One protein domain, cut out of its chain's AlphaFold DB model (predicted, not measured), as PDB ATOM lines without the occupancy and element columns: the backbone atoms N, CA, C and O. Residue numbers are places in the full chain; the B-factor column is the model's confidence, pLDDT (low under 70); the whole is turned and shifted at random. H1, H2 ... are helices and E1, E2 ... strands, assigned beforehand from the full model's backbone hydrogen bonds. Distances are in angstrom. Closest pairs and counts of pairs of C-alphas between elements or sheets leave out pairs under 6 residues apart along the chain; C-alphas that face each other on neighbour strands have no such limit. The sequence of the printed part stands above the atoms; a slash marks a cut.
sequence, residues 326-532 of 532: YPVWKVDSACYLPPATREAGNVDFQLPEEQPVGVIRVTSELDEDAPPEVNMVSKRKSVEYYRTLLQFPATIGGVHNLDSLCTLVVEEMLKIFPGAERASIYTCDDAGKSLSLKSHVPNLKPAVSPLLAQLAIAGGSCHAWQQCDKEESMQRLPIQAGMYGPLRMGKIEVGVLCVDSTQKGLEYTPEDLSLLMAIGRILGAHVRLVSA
ATOM      1  N   TYR A 326      97.817 -17.035  54.685       80.19
ATOM      2  CA  TYR A 326      97.558 -18.334  54.079       80.19
ATOM      3  C   TYR A 326      98.543 -18.603  52.929       80.19
ATOM      4  O   TYR A 326      98.627 -17.796  52.000       80.19
ATOM      5  N   PRO A 327      99.319 -19.702  52.971       80.19
ATOM      6  CA  PRO A 327     100.177 -20.107  51.861       80.19
ATOM      7  C   PRO A 327      99.349 -20.633  50.677       80.19
ATOM      8  O   PRO A 327      98.276 -21.207  50.872       80.19
ATOM      9  N   VAL A 328      99.845 -20.426  49.456       83.38
ATOM     10  CA  VAL A 328      99.143 -20.698  48.188       83.38
ATOM     11  C   VAL A 328      99.970 -21.634  47.305       83.38
ATOM     12  O   VAL A 328     101.173 -21.435  47.157       83.38
ATOM     13  N   TRP A 329      99.329 -22.607  46.655       84.56
ATOM     14  CA  TRP A 329      99.951 -23.551  45.717       84.56
ATOM     15  C   TRP A 329      99.211 -23.577  44.380       84.56
ATOM     16  O   TRP A 329      98.030 -23.251  44.311       84.56
ATOM     17  N   LYS A 330      99.881 -24.011  43.310       86.69
ATOM     18  CA  LYS A 330      99.205 -24.357  42.053       86.69
ATOM     19  C   LYS A 330      98.672 -25.786  42.156       86.69
ATOM     20  O   LYS A 330      99.468 -26.719  42.117       86.69
ATOM     21  N   VAL A 331      97.358 -25.969  42.272       75.12
ATOM     22  CA  VAL A 331      96.748 -27.273  42.613       75.12
ATOM     23  C   VAL A 331      95.515 -27.603  41.771       75.12
ATOM     24  O   VAL A 331      94.577 -26.813  41.701       75.12
ATOM     25  N   ASP A 332      95.501 -28.806  41.189       82.94
ATOM     26  CA  ASP A 332      94.322 -29.385  40.514       82.94
ATOM     27  C   ASP A 332      93.462 -30.201  41.495       82.94
ATOM     28  O   ASP A 332      92.271 -30.407  41.279       82.94
ATOM     29  N   SER A 333      94.060 -30.631  42.609       83.88
ATOM     30  CA  SER A 333      93.360 -31.162  43.772       83.88
ATOM     31  C   SER A 333      93.984 -30.597  45.047       83.88
ATOM     32  O   SER A 333      95.209 -30.514  45.157       83.88
ATOM     33  N   ALA A 334      93.147 -30.169  45.990       79.06
ATOM     34  CA  ALA A 334      93.552 -29.629  47.285       79.06
ATOM     35  C   ALA A 334      93.064 -30.528  48.433       79.06
ATOM     36  O   ALA A 334      91.994 -31.133  48.346       79.06
ATOM     37  N   CYS A 335      93.835 -30.604  49.523       76.69
ATOM     38  CA  CYS A 335      93.439 -31.347  50.723       76.69
ATOM     39  C   CYS A 335      92.135 -30.787  51.312       76.69
ATOM     40  O   CYS A 335      91.949 -29.569  51.364       76.69
ATOM     41  N   TYR A 336      91.249 -31.679  51.756       83.12
ATOM     42  CA  TYR A 336      89.968 -31.331  52.357       83.12
ATOM     43  C   TYR A 336      89.575 -32.340  53.446       83.12
ATOM     44  O   TYR A 336      89.763 -33.547  53.307       83.12
ATOM     45  N   LEU A 337      89.029 -31.833  54.551       77.12
ATOM     46  CA  LEU A 337      88.555 -32.610  55.689       77.12
ATOM     47  C   LEU A 337      87.021 -32.537  55.761       77.12
ATOM     48  O   LEU A 337      86.470 -31.480  56.105       77.12
ATOM     49  N   PRO A 338      86.319 -33.655  55.500       79.56
ATOM     50  CA  PRO A 338      84.866 -33.694  55.533       79.56
ATOM     51  C   PRO A 338      84.360 -33.609  56.982       79.56
ATOM     52  O   PRO A 338      85.107 -33.958  57.910       79.56
ATOM     53  N   PRO A 339      83.087 -33.224  57.202       80.81
ATOM     54  CA  PRO A 339      82.496 -33.096  58.535       80.81
ATOM     55  C   PRO A 339      82.801 -34.278  59.465       80.81
ATOM     56  O   PRO A 339      83.334 -34.072  60.550       80.81
ATOM     57  N   ALA A 340      82.616 -35.519  58.999       77.62
ATOM     58  CA  ALA A 340      82.861 -36.723  59.797       77.62
ATOM     59  C   ALA A 340      84.322 -36.879  60.278       77.62
ATOM     60  O   ALA A 340      84.563 -37.333  61.396       77.62
ATOM     61  N   THR A 341      85.319 -36.488  59.475       71.31
ATOM     62  CA  THR A 341      86.738 -36.544  59.884       71.31
ATOM     63  C   THR A 341      87.079 -35.433  60.876       71.31
ATOM     64  O   THR A 341      87.865 -35.655  61.802       71.31
ATOM     65  N   ARG A 342      86.452 -34.259  60.716       73.06
ATOM     66  CA  ARG A 342      86.577 -33.120  61.635       73.06
ATOM     67  C   ARG A 342      85.948 -33.435  62.997       73.06
ATOM     68  O   ARG A 342      86.613 -33.283  64.017       73.06
ATOM     69  N   GLU A 343      84.729 -33.970  63.004       72.94
ATOM     70  CA  GLU A 343      83.988 -34.405  64.199       72.94
ATOM     71  C   GLU A 343      84.688 -35.553  64.944       72.94
ATOM     72  O   GLU A 343      84.754 -35.544  66.173       72.94
ATOM     73  N   ALA A 344      85.306 -36.497  64.224       67.19
ATOM     74  CA  ALA A 344      86.128 -37.551  64.821       67.19
ATOM     75  C   ALA A 344      87.425 -37.036  65.488       67.19
ATOM     76  O   ALA A 344      88.145 -37.813  66.119       67.19
ATOM     77  N   GLY A 345      87.774 -35.752  65.329       53.91
ATOM     78  CA  GLY A 345      89.029 -35.174  65.819       53.91
ATOM     79  C   GLY A 345      90.277 -35.771  65.156       53.91
ATOM     80  O   GLY A 345      91.381 -35.657  65.692       53.91
ATOM     81  N   ASN A 346      90.126 -36.436  64.005       52.38
ATOM     82  CA  ASN A 346      91.230 -37.068  63.292       52.38
ATOM     83  C   ASN A 346      91.856 -36.095  62.287       52.38
ATOM     84  O   ASN A 346      91.801 -36.311  61.079       52.38
ATOM     85  N   VAL A 347      92.432 -35.009  62.803       59.91
ATOM     86  CA  VAL A 347      93.099 -33.999  61.975       59.91
ATOM     87  C   VAL A 347      94.417 -34.541  61.441       59.91
ATOM     88  O   VAL A 347      95.296 -34.918  62.217       59.91
ATOM     89  N   ASP A 348      94.535 -34.547  60.120       58.56
ATOM     90  CA  ASP A 348      95.796 -34.591  59.385       58.56
ATOM     91  C   ASP A 348      95.586 -33.789  58.090       58.56
ATOM     92  O   ASP A 348      95.223 -34.333  57.047       58.56
ATOM     93  N   PHE A 349      95.662 -32.456  58.195       64.19
ATOM     94  CA  PHE A 349      95.477 -31.562  57.049       64.19
ATOM     95  C   PHE A 349      96.792 -31.442  56.282       64.19
ATOM     96  O   PHE A 349      97.611 -30.557  56.542       64.19
ATOM     97  N   GLN A 350      97.009 -32.376  55.361       65.88
ATOM     98  CA  GLN A 350      98.243 -32.471  54.594       65.88
ATOM     99  C   GLN A 350      98.307 -31.354  53.542       65.88
ATOM    100  O   GLN A 350      97.716 -31.435  52.464       65.88
ATOM    101  N   LEU A 351      99.032 -30.285  53.873       65.50
ATOM    102  CA  LEU A 351      99.472 -29.286  52.900       65.50
ATOM    103  C   LEU A 351     100.448 -29.936  51.895       65.50
ATOM    104  O   LEU A 351     101.150 -30.876  52.273       65.50
ATOM    105  N   PRO A 352     100.524 -29.460  50.637       67.81
ATOM    106  CA  PRO A 352     101.455 -30.018  49.656       67.81
ATOM    107  C   PRO A 352     102.914 -29.947  50.131       67.81
ATOM    108  O   PRO A 352     103.330 -28.936  50.695       67.81
ATOM    109  N   GLU A 353     103.703 -30.993  49.855       67.06
ATOM    110  CA  GLU A 353     105.142 -31.040  50.189       67.06
ATOM    111  C   GLU A 353     105.978 -30.014  49.394       67.06
ATOM    112  O   GLU A 353     107.092 -29.664  49.789       67.06
ATOM    113  N   GLU A 354     105.452 -29.522  48.268       68.81
ATOM    114  CA  GLU A 354     106.060 -28.447  47.482       68.81
ATOM    115  C   GLU A 354     106.072 -27.114  48.249       68.81
ATOM    116  O   GLU A 354     105.197 -26.834  49.068       68.81
ATOM    117  N   GLN A 355     107.023 -26.227  47.945       66.44
ATOM    118  CA  GLN A 355     106.985 -24.872  48.502       66.44
ATOM    119  C   GLN A 355     105.798 -24.074  47.929       66.44
ATOM    120  O   GLN A 355     105.559 -24.134  46.720       66.44
ATOM    121  N   PRO A 356     105.084 -23.282  48.750       72.88
ATOM    122  CA  PRO A 356     104.013 -22.428  48.258       72.88
ATOM    123  C   PRO A 356     104.555 -21.351  47.311       72.88
ATOM    124  O   PRO A 356     105.584 -20.725  47.571       72.88
ATOM    125  N   VAL A 357     103.807 -21.083  46.239       77.50
ATOM    126  CA  VAL A 357     104.122 -20.066  45.215       77.50
ATOM    127  C   VAL A 357     103.896 -18.622  45.695       77.50
ATOM    128  O   VAL A 357     104.154 -17.668  44.962       77.50
ATOM    129  N   GLY A 358     103.417 -18.457  46.929       78.19
ATOM    130  CA  GLY A 358     103.358 -17.200  47.668       78.19
ATOM    131  C   GLY A 358     102.428 -17.287  48.876       78.19
ATOM    132  O   GLY A 358     101.946 -18.364  49.239       78.19
ATOM    133  N   VAL A 359     102.178 -16.138  49.504       79.62
ATOM    134  CA  VAL A 359     101.315 -16.002  50.686       79.62
ATOM    135  C   VAL A 359     100.299 -14.885  50.456       79.62
ATOM    136  O   VAL A 359     100.642 -13.823  49.932       79.62
ATOM    137  N   ILE A 360      99.056 -15.129  50.865       85.12
ATOM    138  CA  ILE A 360      97.951 -14.162  50.861       85.12
ATOM    139  C   ILE A 360      97.517 -13.850  52.297       85.12
ATOM    140  O   ILE A 360      97.736 -14.650  53.208       85.12
ATOM    141  N   ARG A 361      96.889 -12.696  52.512       86.75
ATOM    142  CA  ARG A 361      96.327 -12.252  53.793       86.75
ATOM    143  C   ARG A 361      94.838 -11.969  53.617       86.75
ATOM    144  O   ARG A 361      94.473 -11.224  52.713       86.75
ATOM    145  N   VAL A 362      93.991 -12.531  54.480       85.44
ATOM    146  CA  VAL A 362      92.549 -12.220  54.477       85.44
ATOM    147  C   VAL A 362      92.325 -10.797  54.986       85.44
ATOM    148  O   VAL A 362      92.772 -10.452  56.081       85.44
ATOM    149  N   THR A 363      91.633  -9.991  54.183       86.75
ATOM    150  CA  THR A 363      91.339  -8.570  54.424       86.75
ATOM    151  C   THR A 363      89.903  -8.340  54.884       86.75
ATOM    152  O   THR A 363      89.645  -7.411  55.644       86.75
ATOM    153  N   SER A 364      88.955  -9.180  54.464       85.50
ATOM    154  CA  SER A 364      87.550  -9.126  54.891       85.50
ATOM    155  C   SER A 364      86.918 -10.513  54.858       85.50
ATOM    156  O   SER A 364      87.392 -11.411  54.163       85.50
ATOM    157  N   GLU A 365      85.868 -10.705  55.646       88.69
ATOM    158  CA  GLU A 365      85.244 -12.005  55.884       88.69
ATOM    159  C   GLU A 365      83.751 -11.814  56.164       88.69
ATOM    160  O   GLU A 365      83.380 -10.885  56.877       88.69
ATOM    161  N   LEU A 366      82.911 -12.681  55.598       85.31
ATOM    162  CA  LEU A 366      81.456 -12.638  55.730       85.31
ATOM    163  C   LEU A 366      80.922 -14.050  55.988       85.31
ATOM    164  O   LEU A 366      81.019 -14.910  55.116       85.31
ATOM    165  N   ASP A 367      80.369 -14.283  57.176       83.88
ATOM    166  CA  ASP A 367      79.740 -15.550  57.575       83.88
ATOM    167  C   ASP A 367      78.425 -15.807  56.806       83.88
ATOM    168  O   ASP A 367      77.775 -14.868  56.345       83.88
ATOM    169  N   GLU A 368      78.007 -17.067  56.647       80.81
ATOM    170  CA  GLU A 368      76.752 -17.381  55.956       80.81
ATOM    171  C   GLU A 368      75.494 -16.983  56.750       80.81
ATOM    172  O   GLU A 368      74.476 -16.642  56.134       80.81
ATOM    173  N   ASP A 369      75.562 -16.977  58.084       79.56
ATOM    174  CA  ASP A 369      74.480 -16.540  58.976       79.56
ATOM    175  C   ASP A 369      74.506 -15.011  59.230       79.56
ATOM    176  O   ASP A 369      73.599 -14.467  59.868       79.56
ATOM    177  N   ALA A 370      75.503 -14.284  58.703       76.00
ATOM    178  CA  ALA A 370      75.556 -12.822  58.770       76.00
ATOM    179  C   ALA A 370      74.521 -12.154  57.833       76.00
ATOM    180  O   ALA A 370      74.233 -12.661  56.742       76.00
ATOM    181  N   PRO A 371      73.963 -10.983  58.205       73.38
ATOM    182  CA  PRO A 371      73.122 -10.208  57.297       73.38
ATOM    183  C   PRO A 371      73.959  -9.708  56.103       73.38
ATOM    184  O   PRO A 371      75.067  -9.216  56.312       73.38
ATOM    185  N   PRO A 372      73.450  -9.786  54.857       72.56
ATOM    186  CA  PRO A 372      74.218  -9.393  53.680       72.56
ATOM    187  C   PRO A 372      74.483  -7.886  53.675       72.56
ATOM    188  O   PRO A 372      73.566  -7.073  53.838       72.56
ATOM    189  N   GLU A 373      75.733  -7.506  53.425       70.75
ATOM    190  CA  GLU A 373      76.111  -6.109  53.285       70.75
ATOM    191  C   GLU A 373      75.682  -5.595  51.906       70.75
ATOM    192  O   GLU A 373      76.101  -6.087  50.860       70.75
ATOM    193  N   VAL A 374      74.773  -4.616  51.911       64.56
ATOM    194  CA  VAL A 374      74.189  -4.005  50.700       64.56
ATOM    195  C   VAL A 374      74.069  -2.477  50.797       64.56
ATOM    196  O   VAL A 374      73.535  -1.837  49.890       64.56
ATOM    197  N   ASN A 375      74.534  -1.887  51.906       54.12
ATOM    198  CA  ASN A 375      74.144  -0.542  52.344       54.12
ATOM    199  C   ASN A 375      75.153   0.575  52.021       54.12
ATOM    200  O   ASN A 375      74.757   1.739  52.061       54.12
ATOM    201  N   MET A 376      76.419   0.268  51.702       54.94
ATOM    202  CA  MET A 376      77.427   1.289  51.345       54.94
ATOM    203  C   MET A 376      77.603   1.452  49.823       54.94
ATOM    204  O   MET A 376      78.237   2.394  49.346       54.94
ATOM    205  N   VAL A 377      76.966   0.576  49.041       60.75
ATOM    206  CA  VAL A 377      77.022   0.547  47.577       60.75
ATOM    207  C   VAL A 377      76.277   1.725  46.931       60.75
ATOM    208  O   VAL A 377      75.166   2.088  47.322       60.75
ATOM    209  N   SER A 378      76.818   2.266  45.832       65.31
ATOM    210  CA  SER A 378      76.046   3.168  44.965       65.31
ATOM    211  C   SER A 378      74.800   2.470  44.392       65.31
ATOM    212  O   SER A 378      74.878   1.334  43.920       65.31
ATOM    213  N   LYS A 379      73.665   3.188  44.322       70.62
ATOM    214  CA  LYS A 379      72.376   2.674  43.801       70.62
ATOM    215  C   LYS A 379      72.493   1.918  42.466       70.62
ATOM    216  O   LYS A 379      71.702   1.017  42.206       70.62
ATOM    217  N   ARG A 380      73.466   2.282  41.618       75.00
ATOM    218  CA  ARG A 380      73.751   1.615  40.340       75.00
ATOM    219  C   ARG A 380      74.277   0.189  40.540       75.00
ATOM    220  O   ARG A 380      73.649  -0.732  40.024       75.00
ATOM    221  N   LYS A 381      75.359   0.004  41.311       71.19
ATOM    222  CA  LYS A 381      75.948  -1.323  41.591       71.19
ATOM    223  C   LYS A 381      74.982  -2.186  42.429       71.19
ATOM    224  O   LYS A 381      74.857  -3.371  42.150       71.19
ATOM    225  N   SER A 382      74.166  -1.603  43.319       74.19
ATOM    226  CA  SER A 382      73.078  -2.342  43.997       74.19
ATOM    227  C   SER A 382      72.044  -2.912  43.009       74.19
ATOM    228  O   SER A 382      71.695  -4.087  43.079       74.19
ATOM    229  N   VAL A 383      71.550  -2.097  42.065       80.75
ATOM    230  CA  VAL A 383      70.578  -2.531  41.036       80.75
ATOM    231  C   VAL A 383      71.186  -3.559  40.075       80.75
ATOM    232  O   VAL A 383      70.482  -4.439  39.582       80.75
ATOM    233  N   GLU A 384      72.485  -3.461  39.813       81.81
ATOM    234  CA  GLU A 384      73.253  -4.450  39.058       81.81
ATOM    235  C   GLU A 384      73.310  -5.793  39.796       81.81
ATOM    236  O   GLU A 384      73.000  -6.821  39.202       81.81
ATOM    237  N   TYR A 385      73.552  -5.785  41.109       82.88
ATOM    238  CA  TYR A 385      73.632  -6.998  41.929       82.88
ATOM    239  C   TYR A 385      72.276  -7.702  42.062       82.88
ATOM    240  O   TYR A 385      72.191  -8.917  41.882       82.88
ATOM    241  N   TYR A 386      71.187  -6.948  42.255       83.00
ATOM    242  CA  TYR A 386      69.833  -7.510  42.186       83.00
ATOM    243  C   TYR A 386      69.507  -8.093  40.803       83.00
ATOM    244  O   TYR A 386      68.857  -9.133  40.722       83.00
ATOM    245  N   ARG A 387      69.969  -7.467  39.710       87.00
ATOM    246  CA  ARG A 387      69.792  -8.015  38.357       87.00
ATOM    247  C   ARG A 387      70.551  -9.331  38.191       87.00
ATOM    248  O   ARG A 387      69.945 -10.295  37.731       87.00
ATOM    249  N   THR A 388      71.813  -9.393  38.614       88.12
ATOM    250  CA  THR A 388      72.618 -10.622  38.595       88.12
ATOM    251  C   THR A 388      71.930 -11.744  39.365       88.12
ATOM    252  O   THR A 388      71.733 -12.818  38.810       88.12
ATOM    253  N   LEU A 389      71.477 -11.499  40.599       86.94
ATOM    254  CA  LEU A 389      70.814 -12.524  41.419       86.94
ATOM    255  C   LEU A 389      69.487 -13.031  40.832       86.94
ATOM    256  O   LEU A 389      69.137 -14.191  41.036       86.94
ATOM    257  N   LEU A 390      68.760 -12.194  40.085       87.62
ATOM    258  CA  LEU A 390      67.534 -12.595  39.386       87.62
ATOM    259  C   LEU A 390      67.804 -13.338  38.067       87.62
ATOM    260  O   LEU A 390      66.990 -14.164  37.660       87.62
ATOM    261  N   GLN A 391      68.917 -13.049  37.388       89.62
ATOM    262  CA  GLN A 391      69.261 -13.649  36.093       89.62
ATOM    263  C   GLN A 391      70.083 -14.935  36.230       89.62
ATOM    264  O   GLN A 391      69.844 -15.891  35.498       89.62
ATOM    265  N   PHE A 392      71.011 -14.994  37.185       90.19
ATOM    266  CA  PHE A 392      71.976 -16.083  37.325       90.19
ATOM    267  C   PHE A 392      71.344 -17.486  37.472       90.19
ATOM    268  O   PHE A 392      71.810 -18.394  36.782       90.19
ATOM    269  N   PRO A 393      70.247 -17.698  38.237       91.12
ATOM    270  CA  PRO A 393      69.538 -18.983  38.250       91.12
ATOM    271  C   PRO A 393      69.003 -19.402  36.871       91.12
ATOM    272  O   PRO A 393      69.033 -20.582  36.534       91.12
ATOM    273  N   ALA A 394      68.550 -18.449  36.048       89.00
ATOM    274  CA  ALA A 394      68.097 -18.726  34.685       89.00
ATOM    275  C   ALA A 394      69.273 -18.995  33.728       89.00
ATOM    276  O   ALA A 394      69.146 -19.834  32.839       89.00
ATOM    277  N   THR A 395      70.424 -18.345  33.940       89.00
ATOM    278  CA  THR A 395      71.670 -18.609  33.199       89.00
ATOM    279  C   THR A 395      72.151 -20.050  33.393       89.00
ATOM    280  O   THR A 395      72.522 -20.701  32.419       89.00
ATOM    281  N   ILE A 396      72.117 -20.574  34.625       89.44
ATOM    282  CA  ILE A 396      72.610 -21.931  34.932       89.44
ATOM    283  C   ILE A 396      71.547 -23.035  34.815       89.44
ATOM    284  O   ILE A 396      71.901 -24.189  34.584       89.44
ATOM    285  N   GLY A 397      70.255 -22.716  34.956       87.12
ATOM    286  CA  GLY A 397      69.180 -23.713  35.081       87.12
ATOM    287  C   GLY A 397      68.971 -24.620  33.860       87.12
ATOM    288  O   GLY A 397      68.413 -25.707  33.990       87.12
ATOM    289  N   GLY A 398      69.450 -24.209  32.681       86.00
ATOM    290  CA  GLY A 398      69.464 -25.030  31.462       86.00
ATOM    291  C   GLY A 398      70.671 -25.970  31.325       86.00
ATOM    292  O   GLY A 398      70.833 -26.592  30.278       86.00
ATOM    293  N   VAL A 399      71.556 -26.049  32.329       85.44
ATOM    294  CA  VAL A 399      72.798 -26.832  32.261       85.44
ATOM    295  C   VAL A 399      72.701 -28.083  33.133       85.44
ATOM    296  O   VAL A 399      72.607 -28.009  34.353       85.44
ATOM    297  N   HIS A 400      72.741 -29.250  32.488       84.50
ATOM    298  CA  HIS A 400      72.457 -30.550  33.113       84.50
ATOM    299  C   HIS A 400      73.679 -31.488  33.191       84.50
ATOM    300  O   HIS A 400      73.522 -32.701  33.254       84.50
ATOM    301  N   ASN A 401      74.904 -30.951  33.140       89.50
ATOM    302  CA  ASN A 401      76.135 -31.708  33.402       89.50
ATOM    303  C   ASN A 401      77.170 -30.829  34.120       89.50
ATOM    304  O   ASN A 401      77.232 -29.621  33.876       89.50
ATOM    305  N   LEU A 402      77.964 -31.442  35.005       88.75
ATOM    306  CA  LEU A 402      78.842 -30.725  35.934       88.75
ATOM    307  C   LEU A 402      79.909 -29.896  35.209       88.75
ATOM    308  O   LEU A 402      80.062 -28.717  35.506       88.75
ATOM    309  N   ASP A 403      80.598 -30.476  34.225       89.12
ATOM    310  CA  ASP A 403      81.706 -29.820  33.521       89.12
ATOM    311  C   ASP A 403      81.249 -28.549  32.784       89.12
ATOM    312  O   ASP A 403      81.911 -27.507  32.842       89.12
ATOM    313  N   SER A 404      80.085 -28.604  32.126       91.69
ATOM    314  CA  SER A 404      79.490 -27.440  31.452       91.69
ATOM    315  C   SER A 404      79.005 -26.388  32.449       91.69
ATOM    316  O   SER A 404      79.159 -25.198  32.186       91.69
ATOM    317  N   LEU A 405      78.446 -26.809  33.591       94.12
ATOM    318  CA  LEU A 405      78.007 -25.904  34.653       94.12
ATOM    319  C   LEU A 405      79.211 -25.172  35.254       94.12
ATOM    320  O   LEU A 405      79.227 -23.946  35.297       94.12
ATOM    321  N   CYS A 406      80.249 -25.910  35.643       94.75
ATOM    322  CA  CYS A 406      81.482 -25.360  36.189       94.75
ATOM    323  C   CYS A 406      82.178 -24.409  35.208       94.75
ATOM    324  O   CYS A 406      82.654 -23.359  35.636       94.75
ATOM    325  N   THR A 407      82.195 -24.729  33.910       95.06
ATOM    326  CA  THR A 407      82.785 -23.867  32.870       95.06
ATOM    327  C   THR A 407      81.989 -22.578  32.664       95.06
ATOM    328  O   THR A 407      82.570 -21.497  32.690       95.06
ATOM    329  N   LEU A 408      80.658 -22.665  32.557       95.12
ATOM    330  CA  LEU A 408      79.799 -21.479  32.481       95.12
ATOM    331  C   LEU A 408      79.970 -20.582  33.716       95.12
ATOM    332  O   LEU A 408      80.088 -19.369  33.586       95.12
ATOM    333  N   VAL A 409      80.038 -21.173  34.911       96.12
ATOM    334  CA  VAL A 409      80.203 -20.442  36.174       96.12
ATOM    335  C   VAL A 409      81.480 -19.606  36.198       96.12
ATOM    336  O   VAL A 409      81.404 -18.420  36.518       96.12
ATOM    337  N   VAL A 410      82.639 -20.175  35.847       96.38
ATOM    338  CA  VAL A 410      83.903 -19.415  35.875       96.38
ATOM    339  C   VAL A 410      83.955 -18.325  34.801       96.38
ATOM    340  O   VAL A 410      84.535 -17.272  35.049       96.38
ATOM    341  N   GLU A 411      83.289 -18.511  33.656       95.12
ATOM    342  CA  GLU A 411      83.117 -17.443  32.664       95.12
ATOM    343  C   GLU A 411      82.178 -16.326  33.147       95.12
ATOM    344  O   GLU A 411      82.441 -15.152  32.885       95.12
ATOM    345  N   GLU A 412      81.088 -16.655  33.848       95.25
ATOM    346  CA  GLU A 412      80.165 -15.658  34.407       95.25
ATOM    347  C   GLU A 412      80.801 -14.847  35.545       95.25
ATOM    348  O   GLU A 412      80.546 -13.648  35.640       95.25
ATOM    349  N   MET A 413      81.683 -15.429  36.370       96.88
ATOM    350  CA  MET A 413      82.320 -14.678  37.467       96.88
ATOM    351  C   MET A 413      83.136 -13.477  36.964       96.88
ATOM    352  O   MET A 413      83.093 -12.415  37.582       96.88
ATOM    353  N   LEU A 414      83.792 -13.603  35.804       94.69
ATOM    354  CA  LEU A 414      84.536 -12.507  35.160       94.69
ATOM    355  C   LEU A 414      83.634 -11.393  34.599       94.69
ATOM    356  O   LEU A 414      84.104 -10.292  34.328       94.69
ATOM    357  N   LYS A 415      82.342 -11.677  34.404       92.75
ATOM    358  CA  LYS A 415      81.325 -10.713  33.948       92.75
ATOM    359  C   LYS A 415      80.622 -10.049  35.137       92.75
ATOM    360  O   LYS A 415      80.197  -8.902  35.037       92.75
ATOM    361  N   ILE A 416      80.499 -10.779  36.247       92.38
ATOM    362  CA  ILE A 416      79.770 -10.380  37.458       92.38
ATOM    363  C   ILE A 416      80.617  -9.501  38.389       92.38
ATOM    364  O   ILE A 416      80.083  -8.553  38.968       92.38
ATOM    365  N   PHE A 417      81.911  -9.795  38.542       92.38
ATOM    366  CA  PHE A 417      82.794  -9.098  39.480       92.38
ATOM    367  C   PHE A 417      83.751  -8.138  38.750       92.38
ATOM    368  O   PHE A 417      84.666  -8.591  38.060       92.38
ATOM    369  N   PRO A 418      83.583  -6.805  38.883       86.25
ATOM    370  CA  PRO A 418      84.480  -5.836  38.259       86.25
ATOM    371  C   PRO A 418      85.927  -6.021  38.726       86.25
ATOM    372  O   PRO A 418      86.192  -6.108  39.921       86.25
ATOM    373  N   GLY A 419      86.867  -6.063  37.781       89.56
ATOM    374  CA  GLY A 419      88.286  -6.286  38.073       89.56
ATOM    375  C   GLY A 419      88.687  -7.757  38.235       89.56
ATOM    376  O   GLY A 419      89.884  -8.029  38.310       89.56
ATOM    377  N   ALA A 420      87.743  -8.707  38.226       94.12
ATOM    378  CA  ALA A 420      88.069 -10.128  38.176       94.12
ATOM    379  C   ALA A 420      88.707 -10.498  36.829       94.12
ATOM    380  O   ALA A 420      88.191 -10.180  35.759       94.12
ATOM    381  N   GLU A 421      89.838 -11.195  36.889       94.19
ATOM    382  CA  GLU A 421      90.596 -11.650  35.713       94.19
ATOM    383  C   GLU A 421      90.747 -13.172  35.681       94.19
ATOM    384  O   GLU A 421      91.102 -13.738  34.644       94.19
ATOM    385  N   ARG A 422      90.502 -13.835  36.819       94.38
ATOM    386  CA  ARG A 422      90.517 -15.289  36.967       94.38
ATOM    387  C   ARG A 422      89.346 -15.766  37.808       94.38
ATOM    388  O   ARG A 422      88.903 -15.067  38.714       94.38
ATOM    389  N   ALA A 423      88.893 -16.981  37.539       97.44
ATOM    390  CA  ALA A 423      87.999 -17.714  38.420       97.44
ATOM    391  C   ALA A 423      88.290 -19.212  38.315       97.44
ATOM    392  O   ALA A 423      88.673 -19.699  37.250       97.44
ATOM    393  N   SER A 424      88.095 -19.949  39.405       97.56
ATOM    394  CA  SER A 424      88.242 -21.407  39.445       97.56
ATOM    395  C   SER A 424      87.238 -22.026  40.404       97.56
ATOM    396  O   SER A 424      87.001 -21.489  41.485       97.56
ATOM    397  N   ILE A 425      86.673 -23.169  40.027       97.38
ATOM    398  CA  ILE A 425      85.676 -23.892  40.816       97.38
ATOM    399  C   ILE A 425      86.166 -25.302  41.140       97.38
ATOM    400  O   ILE A 425      86.537 -26.068  40.248       97.38
ATOM    401  N   TYR A 426      86.143 -25.632  42.428       95.50
ATOM    402  CA  TYR A 426      86.497 -26.937  42.971       95.50
ATOM    403  C   TYR A 426      85.268 -27.551  43.637       95.50
ATOM    404  O   TYR A 426      84.526 -26.843  44.318       95.50
ATOM    405  N   THR A 427      85.075 -28.862  43.507       94.00
ATOM    406  CA  THR A 427      84.070 -29.602  44.292       94.00
ATOM    407  C   THR A 427      84.741 -30.625  45.185       94.00
ATOM    408  O   THR A 427      85.821 -31.120  44.863       94.00
ATOM    409  N   CYS A 428      84.076 -30.987  46.279       88.50
ATOM    410  CA  CYS A 428      84.400 -32.202  47.015       88.50
ATOM    411  C   CYS A 428      84.402 -33.404  46.046       88.50
ATOM    412  O   CYS A 428      83.596 -33.445  45.108       88.50
ATOM    413  N   ASP A 429      85.306 -34.359  46.251       79.31
ATOM    414  CA  ASP A 429      85.238 -35.675  45.608       79.31
ATOM    415  C   ASP A 429      84.215 -36.595  46.303       79.31
ATOM    416  O   ASP A 429      83.793 -36.347  47.434       79.31
ATOM    417  N   ASP A 430      83.816 -37.685  45.639       62.22
ATOM    418  CA  ASP A 430      82.820 -38.635  46.169       62.22
ATOM    419  C   ASP A 430      83.318 -39.390  47.419       62.22
ATOM    420  O   ASP A 430      82.532 -39.940  48.189       62.22
ATOM    421  N   ALA A 431      84.636 -39.392  47.646       63.34
ATOM    422  CA  ALA A 431      85.269 -39.907  48.857       63.34
ATOM    423  C   ALA A 431      85.238 -38.906  50.032       63.34
ATOM    424  O   ALA A 431      85.540 -39.293  51.165       63.34
ATOM    425  N   GLY A 432      84.909 -37.637  49.767       61.59
ATOM    426  CA  GLY A 432      84.900 -36.525  50.710       61.59
ATOM    427  C   GLY A 432      86.279 -36.077  51.206       61.59
ATOM    428  O   GLY A 432      86.333 -35.452  52.254       61.59
ATOM    429  N   LYS A 433      87.387 -36.408  50.531       71.38
ATOM    430  CA  LYS A 433      88.775 -36.226  51.018       71.38
ATOM    431  C   LYS A 433      89.599 -35.198  50.246       71.38
ATOM    432  O   LYS A 433      90.665 -34.799  50.714       71.38
ATOM    433  N   SER A 434      89.144 -34.782  49.069       83.31
ATOM    434  CA  SER A 434      89.822 -33.746  48.294       83.31
ATOM    435  C   SER A 434      88.850 -32.779  47.631       83.31
ATOM    436  O   SER A 434      87.690 -33.099  47.372       83.31
ATOM    437  N   LEU A 435      89.351 -31.577  47.358       87.62
ATOM    438  CA  LEU A 435      88.712 -30.583  46.511       87.62
ATOM    439  C   LEU A 435      89.305 -30.700  45.115       87.62
ATOM    440  O   LEU A 435      90.422 -30.251  44.880       87.62
ATOM    441  N   SER A 436      88.554 -31.305  44.199       91.31
ATOM    442  CA  SER A 436      88.943 -31.499  42.802       91.31
ATOM    443  C   SER A 436      88.542 -30.298  41.949       91.31
ATOM    444  O   SER A 436      87.369 -29.920  41.923       91.31
ATOM    445  N   LEU A 437      89.499 -29.729  41.218       94.31
ATOM    446  CA  LEU A 437      89.283 -28.665  40.238       94.31
ATOM    447  C   LEU A 437      88.365 -29.165  39.113       94.31
ATOM    448  O   LEU A 437      88.616 -30.214  38.520       94.31
ATOM    449  N   LYS A 438      87.296 -28.420  38.815       94.19
ATOM    450  CA  LYS A 438      86.330 -28.757  37.752       94.19
ATOM    451  C   LYS A 438      86.404 -27.822  36.551       94.19
ATOM    452  O   LYS A 438      86.209 -28.266  35.427       94.19
ATOM    453  N   SER A 439      86.684 -26.536  36.767       95.56
ATOM    454  CA  SER A 439      86.961 -25.589  35.680       95.56
ATOM    455  C   SER A 439      87.701 -24.351  36.189       95.56
ATOM    456  O   SER A 439      87.632 -24.028  37.379       95.56
ATOM    457  N   HIS A 440      88.401 -23.656  35.293       96.19
ATOM    458  CA  HIS A 440      89.040 -22.370  35.566       96.19
ATOM    459  C   HIS A 440      89.219 -21.530  34.296       96.19
ATOM    460  O   HIS A 440      89.344 -22.052  33.189       96.19
ATOM    461  N   VAL A 441      89.285 -20.211  34.474       89.12
ATOM    462  CA  VAL A 441      89.658 -19.229  33.447       89.12
ATOM    463  C   VAL A 441      90.693 -18.277  34.061       89.12
ATOM    464  O   VAL A 441      90.540 -17.916  35.228       89.12
ATOM    465  N   PRO A 442      91.744 -17.847  33.329       85.44
ATOM    466  CA  PRO A 442      92.177 -18.328  32.014       85.44
ATOM    467  C   PRO A 442      92.703 -19.772  32.079       85.44
ATOM    468  O   PRO A 442      92.786 -20.361  33.156       85.44
ATOM    469  N   ASN A 443      93.109 -20.328  30.933       76.69
ATOM    470  CA  ASN A 443      93.749 -21.646  30.843       76.69
ATOM    471  C   ASN A 443      95.194 -21.631  31.398       76.69
ATOM    472  O   ASN A 443      96.170 -21.776  30.667       76.69
ATOM    473  N   LEU A 444      95.316 -21.378  32.699       74.62
ATOM    474  CA  LEU A 444      96.528 -21.426  33.510       74.62
ATOM    475  C   LEU A 444      96.151 -22.088  34.836       74.62
ATOM    476  O   LEU A 444      95.170 -21.670  35.449       74.62
ATOM    477  N   LYS A 445      96.935 -23.072  35.290       78.75
ATOM    478  CA  LYS A 445      96.673 -23.802  36.539       78.75
ATOM    479  C   LYS A 445      96.478 -22.825  37.720       78.75
ATOM    480  O   LYS A 445      97.418 -22.070  38.010       78.75
ATOM    481  N   PRO A 446      95.288 -22.796  38.356       85.81
ATOM    482  CA  PRO A 446      94.940 -21.810  39.379       85.81
ATOM    483  C   PRO A 446      95.815 -21.945  40.628       85.81
ATOM    484  O   PRO A 446      96.341 -23.019  40.928       85.81
ATOM    485  N   ALA A 447      95.994 -20.831  41.339       88.19
ATOM    486  CA  ALA A 447      96.836 -20.746  42.527       88.19
ATOM    487  C   ALA A 447      95.953 -20.539  43.766       88.19
ATOM    488  O   ALA A 447      95.454 -19.442  44.002       88.19
ATOM    489  N   VAL A 448      95.758 -21.606  44.541       90.00
ATOM    490  CA  VAL A 448      94.785 -21.687  45.637       90.00
ATOM    491  C   VAL A 448      95.462 -22.067  46.953       90.00
ATOM    492  O   VAL A 448      96.454 -22.794  46.978       90.00
ATOM    493  N   SER A 449      94.941 -21.559  48.070       88.12
ATOM    494  CA  SER A 449      95.296 -22.010  49.413       88.12
ATOM    495  C   SER A 449      94.330 -23.111  49.861       88.12
ATOM    496  O   SER A 449      93.156 -22.809  50.093       88.12
ATOM    497  N   PRO A 450      94.788 -24.365  50.047       84.69
ATOM    498  CA  PRO A 450      93.951 -25.434  50.590       84.69
ATOM    499  C   PRO A 450      93.358 -25.068  51.954       84.69
ATOM    500  O   PRO A 450      92.198 -25.367  52.219       84.69
ATOM    501  N   LEU A 451      94.122 -24.369  52.803       81.56
ATOM    502  CA  LEU A 451      93.656 -23.961  54.128       81.56
ATOM    503  C   LEU A 451      92.519 -22.933  54.035       81.56
ATOM    504  O   LEU A 451      91.489 -23.126  54.671       81.56
ATOM    505  N   LEU A 452      92.646 -21.886  53.209       86.00
ATOM    506  CA  LEU A 452      91.566 -20.900  53.057       86.00
ATOM    507  C   LEU A 452      90.330 -21.493  52.354       86.00
ATOM    508  O   LEU A 452      89.204 -21.132  52.686       86.00
ATOM    509  N   ALA A 453      90.525 -22.444  51.434       89.12
ATOM    510  CA  ALA A 453      89.437 -23.212  50.831       89.12
ATOM    511  C   ALA A 453      88.695 -24.069  51.874       89.12
ATOM    512  O   ALA A 453      87.467 -24.034  51.939       89.12
ATOM    513  N   GLN A 454      89.426 -24.780  52.739       85.94
ATOM    514  CA  GLN A 454      88.848 -25.543  53.846       85.94
ATOM    515  C   GLN A 454      88.067 -24.648  54.816       85.94
ATOM    516  O   GLN A 454      86.985 -25.041  55.253       85.94
ATOM    517  N   LEU A 455      88.608 -23.473  55.162       81.88
ATOM    518  CA  LEU A 455      87.966 -22.521  56.073       81.88
ATOM    519  C   LEU A 455      86.642 -22.009  55.503       81.88
ATOM    520  O   LEU A 455      85.621 -22.146  56.178       81.88
ATOM    521  N   ALA A 456      86.642 -21.541  54.250       88.50
ATOM    522  CA  ALA A 456      85.437 -21.059  53.579       88.50
ATOM    523  C   ALA A 456      84.319 -22.115  53.601       88.50
ATOM    524  O   ALA A 456      83.193 -21.840  54.010       88.50
ATOM    525  N   ILE A 457      84.635 -23.356  53.213       88.94
ATOM    526  CA  ILE A 457      83.655 -24.449  53.133       88.94
ATOM    527  C   ILE A 457      83.148 -24.874  54.516       88.94
ATOM    528  O   ILE A 457      81.943 -25.033  54.706       88.94
ATOM    529  N   ALA A 458      84.055 -25.085  55.472       80.62
ATOM    530  CA  ALA A 458      83.711 -25.631  56.782       80.62
ATOM    531  C   ALA A 458      83.016 -24.607  57.685       80.62
ATOM    532  O   ALA A 458      82.033 -24.944  58.352       80.62
ATOM    533  N   GLY A 459      83.526 -23.371  57.707       76.94
ATOM    534  CA  GLY A 459      82.906 -22.252  58.411       76.94
ATOM    535  C   GLY A 459      81.611 -21.809  57.736       76.94
ATOM    536  O   GLY A 459      80.643 -21.505  58.421       76.94
ATOM    537  N   GLY A 460      81.568 -21.865  56.403       84.50
ATOM    538  CA  GLY A 460      80.500 -21.277  55.605       84.50
ATOM    539  C   GLY A 460      80.746 -19.807  55.274       84.50
ATOM    540  O   GLY A 460      79.852 -19.171  54.737       84.50
ATOM    541  N   SER A 461      81.925 -19.249  55.556       87.31
ATOM    542  CA  SER A 461      82.232 -17.844  55.286       87.31
ATOM    543  C   SER A 461      82.824 -17.608  53.889       87.31
ATOM    544  O   SER A 461      83.520 -18.446  53.314       87.31
ATOM    545  N   CYS A 462      82.545 -16.435  53.322       93.06
ATOM    546  CA  CYS A 462      83.299 -15.878  52.203       93.06
ATOM    547  C   CYS A 462      84.492 -15.079  52.743       93.06
ATOM    548  O   CYS A 462      84.348 -14.357  53.730       93.06
ATOM    549  N   HIS A 463      85.643 -15.135  52.072       92.31
ATOM    550  CA  HIS A 463      86.839 -14.372  52.453       92.31
ATOM    551  C   HIS A 463      87.386 -13.561  51.271       92.31
ATOM    552  O   HIS A 463      87.691 -14.142  50.229       92.31
ATOM    553  N   ALA A 464      87.588 -12.255  51.452       93.56
ATOM    554  CA  ALA A 464      88.419 -11.430  50.572       93.56
ATOM    555  C   ALA A 464      89.873 -11.458  51.058       93.56
ATOM    556  O   ALA A 464      90.134 -11.523  52.264       93.56
ATOM    557  N   TRP A 465      90.830 -11.389  50.135       93.88
ATOM    558  CA  TRP A 465      92.254 -11.405  50.461       93.88
ATOM    559  C   TRP A 465      93.099 -10.569  49.494       93.88
ATOM    560  O   TRP A 465      92.713 -10.320  48.352       93.88
ATOM    561  N   GLN A 466      94.293 -10.191  49.958       91.31
ATOM    562  CA  GLN A 466      95.365  -9.556  49.181       91.31
ATOM    563  C   GLN A 466      96.664 -10.373  49.256       91.31
ATOM    564  O   GLN A 466      96.864 -11.160  50.182       91.31
ATOM    565  N   GLN A 467      97.559 -10.205  48.284       85.81
ATOM    566  CA  GLN A 467      98.913 -10.759  48.325       85.81
ATOM    567  C   GLN A 467      99.748 -10.070  49.421       85.81
ATOM    568  O   GLN A 467      99.676  -8.856  49.586       85.81
ATOM    569  N   CYS A 468     100.574 -10.831  50.144       78.69
ATOM    570  CA  CYS A 468     101.585 -10.270  51.045       78.69
ATOM    571  C   CYS A 468     102.738  -9.586  50.279       78.69
ATOM    572  O   CYS A 468     103.202 -10.092  49.254       78.69
ATOM    573  N   ASP A 469     103.237  -8.469  50.818       65.81
ATOM    574  CA  ASP A 469     104.331  -7.676  50.240       65.81
ATOM    575  C   ASP A 469     105.698  -8.386  50.224       65.81
ATOM    576  O   ASP A 469     105.881  -9.474  50.778       65.81
ATOM    577  N   LYS A 470     106.688  -7.763  49.566       54.88
ATOM    578  CA  LYS A 470     108.043  -8.316  49.365       54.88
ATOM    579  C   LYS A 470     108.749  -8.685  50.671       54.88
ATOM    580  O   LYS A 470     109.462  -9.682  50.714       54.88
ATOM    581  N   GLU A 471     108.560  -7.885  51.711       51.34
ATOM    582  CA  GLU A 471     109.124  -8.075  53.048       51.34
ATOM    583  C   GLU A 471     108.485  -9.276  53.771       51.34
ATOM    584  O   GLU A 471     109.030  -9.779  54.751       51.34
ATOM    585  N   GLU A 472     107.337  -9.759  53.282       49.94
ATOM    586  CA  GLU A 472     106.535 -10.824  53.886       49.94
ATOM    587  C   GLU A 472     106.454 -12.111  53.047       49.94
ATOM    588  O   GLU A 472     105.984 -13.134  53.554       49.94
ATOM    589  N   SER A 473     106.876 -12.093  51.775       43.69
ATOM    590  CA  SER A 473     106.804 -13.259  50.887       43.69
ATOM    591  C   SER A 473     107.960 -13.319  49.881       43.69
ATOM    592  O   SER A 473     108.096 -12.465  49.008       43.69
ATOM    593  N   MET A 474     108.770 -14.386  49.954       39.91
ATOM    594  CA  MET A 474     109.916 -14.589  49.049       39.91
ATOM    595  C   MET A 474     109.527 -14.956  47.606       39.91
ATOM    596  O   MET A 474     110.386 -14.932  46.726       39.91
ATOM    597  N   GLN A 475     108.261 -15.299  47.336       50.34
ATOM    598  CA  GLN A 475     107.780 -15.639  45.994       50.34
ATOM    599  C   GLN A 475     106.633 -14.719  45.564       50.34
ATOM    600  O   GLN A 475     105.664 -14.507  46.296       50.34
ATOM    601  N   ARG A 476     106.731 -14.176  44.345       54.25
ATOM    602  CA  ARG A 476     105.675 -13.350  43.752       54.25
ATOM    603  C   ARG A 476     104.647 -14.210  43.020       54.25
ATOM    604  O   ARG A 476     104.829 -14.549  41.851       54.25
ATOM    605  N   LEU A 477     103.511 -14.426  43.677       66.62
ATOM    606  CA  LEU A 477     102.238 -14.629  42.988       66.62
ATOM    607  C   LEU A 477     102.000 -13.489  41.973       66.62
ATOM    608  O   LEU A 477     102.288 -12.332  42.285       66.62
ATOM    609  N   PRO A 478     101.455 -13.781  40.776       77.56
ATOM    610  CA  PRO A 478     100.937 -12.750  39.874       77.56
ATOM    611  C   PRO A 478      99.587 -12.184  40.333       77.56
ATOM    612  O   PRO A 478      99.271 -11.036  40.037       77.56
ATOM    613  N   ILE A 479      98.774 -12.987  41.029       87.88
ATOM    614  CA  ILE A 479      97.509 -12.542  41.635       87.88
ATOM    615  C   ILE A 479      97.790 -11.583  42.797       87.88
ATOM    616  O   ILE A 479      98.643 -11.868  43.631       87.88
ATOM    617  N   GLN A 480      97.108 -10.436  42.804       89.31
ATOM    618  CA  GLN A 480      97.260  -9.364  43.796       89.31
ATOM    619  C   GLN A 480      96.128  -9.384  44.834       89.31
ATOM    620  O   GLN A 480      96.368  -9.058  45.993       89.31
ATOM    621  N   ALA A 481      94.917  -9.784  44.433       93.94
ATOM    622  CA  ALA A 481      93.740  -9.882  45.293       93.94
ATOM    623  C   ALA A 481      92.760 -10.948  44.779       93.94
ATOM    624  O   ALA A 481      92.783 -11.294  43.592       93.94
ATOM    625  N   GLY A 482      91.873 -11.427  45.653       96.50
ATOM    626  CA  GLY A 482      90.833 -12.394  45.306       96.50
ATOM    627  C   GLY A 482      89.770 -12.586  46.385       96.50
ATOM    628  O   GLY A 482      89.836 -11.996  47.465       96.50
ATOM    629  N   MET A 483      88.789 -13.431  46.073       97.94
ATOM    630  CA  MET A 483      87.709 -13.854  46.964       97.94
ATOM    631  C   MET A 483      87.526 -15.367  46.920       97.94
ATOM    632  O   MET A 483      87.613 -15.975  45.852       97.94
ATOM    633  N   TYR A 484      87.252 -15.978  48.071       97.81
ATOM    634  CA  TYR A 484      86.857 -17.384  48.196       97.81
ATOM    635  C   TYR A 484      85.412 -17.423  48.694       97.81
ATOM    636  O   TYR A 484      85.106 -16.788  49.702       97.81
ATOM    637  N   GLY A 485      84.541 -18.154  47.997       96.94
ATOM    638  CA  GLY A 485      83.126 -18.309  48.334       96.94
ATOM    639  C   GLY A 485      82.713 -19.782  48.417       96.94
ATOM    640  O   GLY A 485      83.067 -20.558  47.524       96.94
ATOM    641  N   PRO A 486      81.981 -20.205  49.461       95.88
ATOM    642  CA  PRO A 486      81.659 -21.606  49.665       95.88
ATOM    643  C   PRO A 486      80.450 -22.042  48.833       95.88
ATOM    644  O   PRO A 486      79.442 -21.343  48.722       95.88
ATOM    645  N   LEU A 487      80.532 -23.250  48.282       95.88
ATOM    646  CA  LEU A 487      79.416 -23.928  47.635       95.88
ATOM    647  C   LEU A 487      78.756 -24.835  48.673       95.88
ATOM    648  O   LEU A 487      79.307 -25.876  49.046       95.88
ATOM    649  N   ARG A 488      77.579 -24.432  49.158       86.62
ATOM    650  CA  ARG A 488      76.821 -25.169  50.179       86.62
ATOM    651  C   ARG A 488      75.361 -25.351  49.796       86.62
ATOM    652  O   ARG A 488      74.754 -24.469  49.194       86.62
ATOM    653  N   MET A 489      74.778 -26.471  50.217       86.31
ATOM    654  CA  MET A 489      73.329 -26.691  50.213       86.31
ATOM    655  C   MET A 489      72.860 -26.881  51.661       86.31
ATOM    656  O   MET A 489      72.786 -27.997  52.180       86.31
ATOM    657  N   GLY A 490      72.636 -25.761  52.354       82.69
ATOM    658  CA  GLY A 490      72.536 -25.750  53.814       82.69
ATOM    659  C   GLY A 490      73.831 -26.279  54.435       82.69
ATOM    660  O   GLY A 490      74.922 -25.889  54.038       82.69
ATOM    661  N   LYS A 491      73.740 -27.239  55.362       81.00
ATOM    662  CA  LYS A 491      74.939 -27.833  55.983       81.00
ATOM    663  C   LYS A 491      75.795 -28.677  55.026       81.00
ATOM    664  O   LYS A 491      76.948 -28.936  55.353       81.00
ATOM    665  N   ILE A 492      75.266 -29.105  53.873       85.50
ATOM    666  CA  ILE A 492      75.992 -29.958  52.918       85.50
ATOM    667  C   ILE A 492      77.089 -29.138  52.232       85.50
ATOM    668  O   ILE A 492      76.810 -28.115  51.608       85.50
ATOM    669  N   GLU A 493      78.326 -29.611  52.349       89.06
ATOM    670  CA  GLU A 493      79.545 -28.983  51.831       89.06
ATOM    671  C   GLU A 493      79.877 -29.555  50.447       89.06
ATOM    672  O   GLU A 493      80.151 -30.748  50.313       89.06
ATOM    673  N   VAL A 494      79.795 -28.716  49.409       92.50
ATOM    674  CA  VAL A 494      79.834 -29.144  47.998       92.50
ATOM    675  C   VAL A 494      81.144 -28.752  47.308       92.50
ATOM    676  O   VAL A 494      81.593 -29.457  46.407       92.50
ATOM    677  N   GLY A 495      81.778 -27.649  47.714       94.12
ATOM    678  CA  GLY A 495      82.996 -27.146  47.075       94.12
ATOM    679  C   GLY A 495      83.307 -25.683  47.383       94.12
ATOM    680  O   GLY A 495      82.662 -25.076  48.234       94.12
ATOM    681  N   VAL A 496      84.258 -25.098  46.654       96.75
ATOM    682  CA  VAL A 496      84.632 -23.674  46.743       96.75
ATOM    683  C   VAL A 496      84.734 -23.048  45.352       96.75
ATOM    684  O   VAL A 496      85.149 -23.689  44.383       96.75
ATOM    685  N   LEU A 497      84.364 -21.776  45.272       98.31
ATOM    686  CA  LEU A 497      84.534 -20.906  44.119       98.31
ATOM    687  C   LEU A 497      85.550 -19.812  44.474       98.31
ATOM    688  O   LEU A 497      85.350 -19.069  45.434       98.31
ATOM    689  N   CYS A 498      86.630 -19.715  43.704       98.06
ATOM    690  CA  CYS A 498      87.647 -18.670  43.834       98.06
ATOM    691  C   CYS A 498      87.532 -17.685  42.663       98.06
ATOM    692  O   CYS A 498      87.268 -18.104  41.532       98.06
ATOM    693  N   VAL A 499      87.735 -16.394  42.929       97.88
ATOM    694  CA  VAL A 499      87.705 -15.303  41.938       97.88
ATOM    695  C   VAL A 499      88.871 -14.355  42.224       97.88
ATOM    696  O   VAL A 499      88.903 -13.744  43.289       97.88
ATOM    697  N   ASP A 500      89.814 -14.207  41.289       94.94
ATOM    698  CA  ASP A 500      91.094 -13.517  41.516       94.94
ATOM    699  C   ASP A 500      91.389 -12.436  40.459       94.94
ATOM    700  O   ASP A 500      90.827 -12.417  39.360       94.94
ATOM    701  N   SER A 501      92.342 -11.552  40.762       94.12
ATOM    702  CA  SER A 501      92.836 -10.508  39.856       94.12
ATOM    703  C   SER A 501      94.350 -10.303  39.954       94.12
ATOM    704  O   SER A 501      94.954 -10.558  40.997       94.12
ATOM    705  N   THR A 502      94.984  -9.809  38.884       92.00
ATOM    706  CA  THR A 502      96.361  -9.271  38.900       92.00
ATOM    707  C   THR A 502      96.420  -7.746  39.027       92.00
ATOM    708  O   THR A 502      97.508  -7.165  39.033       92.00
ATOM    709  N   GLN A 503      95.272  -7.081  39.161       89.94
ATOM    710  CA  GLN A 503      95.194  -5.628  39.265       89.94
ATOM    711  C   GLN A 503      95.686  -5.161  40.640       89.94
ATOM    712  O   GLN A 503      95.138  -5.512  41.683       89.94
ATOM    713  N   LYS A 504      96.762  -4.369  40.642       87.19
ATOM    714  CA  LYS A 504      97.338  -3.786  41.860       87.19
ATOM    715  C   LYS A 504      96.382  -2.771  42.470       87.19
ATOM    716  O   LYS A 504      95.901  -1.895  41.759       87.19
ATOM    717  N   GLY A 505      96.177  -2.858  43.782       84.75
ATOM    718  CA  GLY A 505      95.255  -1.974  44.498       84.75
ATOM    719  C   GLY A 505      93.775  -2.252  44.213       84.75
ATOM    720  O   GLY A 505      92.943  -1.424  44.562       84.75
ATOM    721  N   LEU A 506      93.435  -3.388  43.587       89.75
ATOM    722  CA  LEU A 506      92.061  -3.878  43.601       89.75
ATOM    723  C   LEU A 506      91.742  -4.438  44.993       89.75
ATOM    724  O   LEU A 506      92.498  -5.246  45.536       89.75
ATOM    725  N   GLU A 507      90.598  -4.037  45.533       89.12
ATOM    726  CA  GLU A 507      90.027  -4.565  46.768       89.12
ATOM    727  C   GLU A 507      88.587  -4.998  46.503       89.12
ATOM    728  O   GLU A 507      87.796  -4.236  45.948       89.12
ATOM    729  N   TYR A 508      88.268  -6.233  46.888       89.88
ATOM    730  CA  TYR A 508      86.907  -6.758  46.857       89.88
ATOM    731  C   TYR A 508      86.190  -6.394  48.157       89.88
ATOM    732  O   TYR A 508      86.729  -6.608  49.246       89.88
ATOM    733  N   THR A 509      84.987  -5.833  48.049       86.94
ATOM    734  CA  THR A 509      84.254  -5.258  49.187       86.94
ATOM    735  C   THR A 509      83.371  -6.298  49.899       86.94
ATOM    736  O   THR A 509      83.070  -7.351  49.328       86.94
ATOM    737  N   PRO A 510      82.892  -6.037  51.133       84.19
ATOM    738  CA  PRO A 510      81.941  -6.921  51.819       84.19
ATOM    739  C   PRO A 510      80.651  -7.183  51.025       84.19
ATOM    740  O   PRO A 510      80.031  -8.240  51.159       84.19
ATOM    741  N   GLU A 511      80.253  -6.261  50.142       85.94
ATOM    742  CA  GLU A 511      79.096  -6.459  49.262       85.94
ATOM    743  C   GLU A 511      79.421  -7.361  48.058       85.94
ATOM    744  O   GLU A 511      78.540  -8.078  47.578       85.94
ATOM    745  N   ASP A 512      80.683  -7.403  47.615       91.38
ATOM    746  CA  ASP A 512      81.166  -8.380  46.627       91.38
ATOM    747  C   ASP A 512      81.140  -9.790  47.240       91.38
ATOM    748  O   ASP A 512      80.617 -10.724  46.629       91.38
ATOM    749  N   LEU A 513      81.589  -9.927  48.498       92.31
ATOM    750  CA  LEU A 513      81.447 -11.165  49.276       92.31
ATOM    751  C   LEU A 513      79.974 -11.539  49.496       92.31
ATOM    752  O   LEU A 513      79.626 -12.714  49.417       92.31
ATOM    753  N   SER A 514      79.087 -10.562  49.709       90.81
ATOM    754  CA  SER A 514      77.642 -10.800  49.865       90.81
ATOM    755  C   SER A 514      76.999 -11.332  48.578       90.81
ATOM    756  O   SER A 514      76.163 -12.240  48.630       90.81
ATOM    757  N   LEU A 515      77.417 -10.828  47.411       92.81
ATOM    758  CA  LEU A 515      77.005 -11.366  46.115       92.81
ATOM    759  C   LEU A 515      77.589 -12.767  45.873       92.81
ATOM    760  O   LEU A 515      76.862 -13.666  45.445       92.81
ATOM    761  N   LEU A 516      78.872 -12.977  46.187       96.00
ATOM    762  CA  LEU A 516      79.546 -14.268  46.037       96.00
ATOM    763  C   LEU A 516      78.923 -15.349  46.935       96.00
ATOM    764  O   LEU A 516      78.714 -16.468  46.474       96.00
ATOM    765  N   MET A 517      78.542 -15.007  48.168       93.81
ATOM    766  CA  MET A 517      77.829 -15.882  49.105       93.81
ATOM    767  C   MET A 517      76.480 -16.344  48.540       93.81
ATOM    768  O   MET A 517      76.139 -17.528  48.575       93.81
ATOM    769  N   ALA A 518      75.701 -15.412  47.985       93.25
ATOM    770  CA  ALA A 518      74.410 -15.723  47.381       93.25
ATOM    771  C   ALA A 518      74.559 -16.597  46.120       93.25
ATOM    772  O   ALA A 518      73.819 -17.568  45.955       93.25
ATOM    773  N   ILE A 519      75.559 -16.317  45.276       95.38
ATOM    774  CA  ILE A 519      75.930 -17.157  44.126       95.38
ATOM    775  C   ILE A 519      76.359 -18.560  44.587       95.38
ATOM    776  O   ILE A 519      75.856 -19.551  44.059       95.38
ATOM    777  N   GLY A 520      77.220 -18.666  45.602       94.94
ATOM    778  CA  GLY A 520      77.724 -19.936  46.134       94.94
ATOM    779  C   GLY A 520      76.628 -20.837  46.706       94.94
ATOM    780  O   GLY A 520      76.628 -22.044  46.465       94.94
ATOM    781  N   ARG A 521      75.619 -20.249  47.361       91.06
ATOM    782  CA  ARG A 521      74.402 -20.943  47.825       91.06
ATOM    783  C   ARG A 521      73.535 -21.459  46.670       91.06
ATOM    784  O   ARG A 521      73.105 -22.612  46.688       91.06
ATOM    785  N   ILE A 522      73.311 -20.640  45.638       93.06
ATOM    786  CA  ILE A 522      72.571 -21.043  44.426       93.06
ATOM    787  C   ILE A 522      73.307 -22.186  43.705       93.06
ATOM    788  O   ILE A 522      72.682 -23.161  43.277       93.06
ATOM    789  N   LEU A 523      74.636 -22.094  43.604       94.00
ATOM    790  CA  LEU A 523      75.482 -23.097  42.962       94.00
ATOM    791  C   LEU A 523      75.623 -24.385  43.763       94.00
ATOM    792  O   LEU A 523      75.590 -25.447  43.156       94.00
ATOM    793  N   GLY A 524      75.729 -24.333  45.093       91.00
ATOM    794  CA  GLY A 524      75.795 -25.534  45.929       91.00
ATOM    795  C   GLY A 524      74.587 -26.449  45.715       91.00
ATOM    796  O   GLY A 524      74.748 -27.662  45.580       91.00
ATOM    797  N   ALA A 525      73.391 -25.869  45.570       89.94
ATOM    798  CA  ALA A 525      72.191 -26.609  45.188       89.94
ATOM    799  C   ALA A 525      72.270 -27.178  43.756       89.94
ATOM    800  O   ALA A 525      72.051 -28.372  43.563       89.94
ATOM    801  N   HIS A 526      72.622 -26.365  42.750       89.50
ATOM    802  CA  HIS A 526      72.674 -26.819  41.349       89.50
ATOM    803  C   HIS A 526      73.756 -27.878  41.103       89.50
ATOM    804  O   HIS A 526      73.478 -28.899  40.484       89.50
ATOM    805  N   VAL A 527      74.964 -27.692  41.639       87.69
ATOM    806  CA  VAL A 527      76.052 -28.678  41.567       87.69
ATOM    807  C   VAL A 527      75.618 -29.989  42.221       87.69
ATOM    808  O   VAL A 527      75.851 -31.050  41.641       87.69
ATOM    809  N   ARG A 528      74.919 -29.947  43.368       83.44
ATOM    810  CA  ARG A 528      74.437 -31.176  44.015       83.44
ATOM    811  C   ARG A 528      73.333 -31.877  43.222       83.44
ATOM    812  O   ARG A 528      73.347 -33.100  43.201       83.44
ATOM    813  N   LEU A 529      72.439 -31.132  42.565       82.50
ATOM    814  CA  LEU A 529      71.381 -31.661  41.685       82.50
ATOM    815  C   LEU A 529      71.904 -32.222  40.352       82.50
ATOM    816  O   LEU A 529      71.246 -33.059  39.752       82.50
ATOM    817  N   VAL A 530      73.055 -31.740  39.877       81.00
ATOM    818  CA  VAL A 530      73.691 -32.167  38.616       81.00
ATOM    819  C   VAL A 530      74.748 -33.267  38.838       81.00
ATOM    820  O   VAL A 530      75.172 -33.920  37.889       81.00
ATOM    821  N   SER A 531      75.145 -33.494  40.094       72.38
ATOM    822  CA  SER A 531      76.053 -34.571  40.533       72.38
ATOM    823  C   SER A 531      75.313 -35.636  41.367       72.38
ATOM    824  O   SER A 531      75.877 -36.189  42.316       72.38
ATOM    825  N   ALA A 532      74.025 -35.852  41.089       59.41
ATOM    826  CA  ALA A 532      73.145 -36.821  41.750       59.41
ATOM    827  C   ALA A 532      72.350 -37.619  40.710       59.41
ATOM    828  O   ALA A 532      72.105 -38.809  40.999       59.41
TER     829      ALA A 532
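Overview. This is residues 326 to 532 of the 532 residues of an uncharacterized protein of Verrucomicrobiales bacterium (UniProt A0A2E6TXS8). A sheet of eight strands, curled like part of a barrel, wraps round the short helix H4, while H3 and H5 cover its other face: three layers. H2 packs on H3 and H5, making with them an up-and-down bundle, each helix running against the one before. The 207 printed residues, class mixed, include five helices and eight strands, in the order E1 E2 H1 E3 H2 H3 E4 E5 H4 E6 E7 E8 H5. The whole is compact and rounded, with a radius of gyration of the C-alphas of 16.2 A and spans of 45 by 43 by 33 A.

Arrangement. The strongly twisted, antiparallel sheet runs E1, residues 326 to 330; E3, 358 to 366; E6, 462 to 467; E7, 481 to 489; E8, 492 to 501; E4, 422 to 428; E5, 434 to 441; E2, 333 to 335. E6, E7 and E8 form a meander, each strand the antiparallel neighbour of the one before; N 465 and O 482, at 2.9 A, and N 485 and O 497, at 2.8 A, are within hydrogen-bond range. E3 bends by 57 degrees at residue 363, pairing with E1 over 358 to 360, N 326 and O 360 at 2.8 A, and with E6 over 360 to 366, N 363 and O 464 at 2.9 A. H5, residues 510 to 530, is on the sheet at a height of 7.3 A; its closest C-alphas to E7 are Gly 524 and Leu 487, 4.3 A. H3, residues 402 to 416, is on the same face, over E4 and E5, at 8.0 A. H4, residues 450 to 459, is on the opposite face; its closest C-alphas to E7 are Ile 457 and Pro 486, 4.9 A. H2, residues 379 to 397, touches H5, C-alphas 385 and 515 closest at 6.9 A, at a shallow tilt of 8 degrees, the same way. H2 and H3 form a hairpin. H1, residues 339 to 343, is not on the sheet. Every O i to N i+4 pair is within range in H1, H4 and H5, 13 of 15 in H2 and 9 of 11 in H3.

Along the chain. E1 begins at C-alpha 326, (97.558, -18.334, 54.079). E8 is 28.9 A long, E7 26.9 A, H2 28.0 A. H5, 29.7 A, ends at C-alpha 530, (73.691, -32.167, 38.616).

Size, cuts and confidence. The farthest C-alphas, of Asn 346 and Arg 380, are 48.3 A apart. The printed part has no cut. Links H1 to E3, E3 to H2 and E6 to E7 are long. Mean pLDDT of the printed part is 83.1, under 70 at residues 344 to 355, 374 to 378, 430 to 432, 469 to 477 and 532.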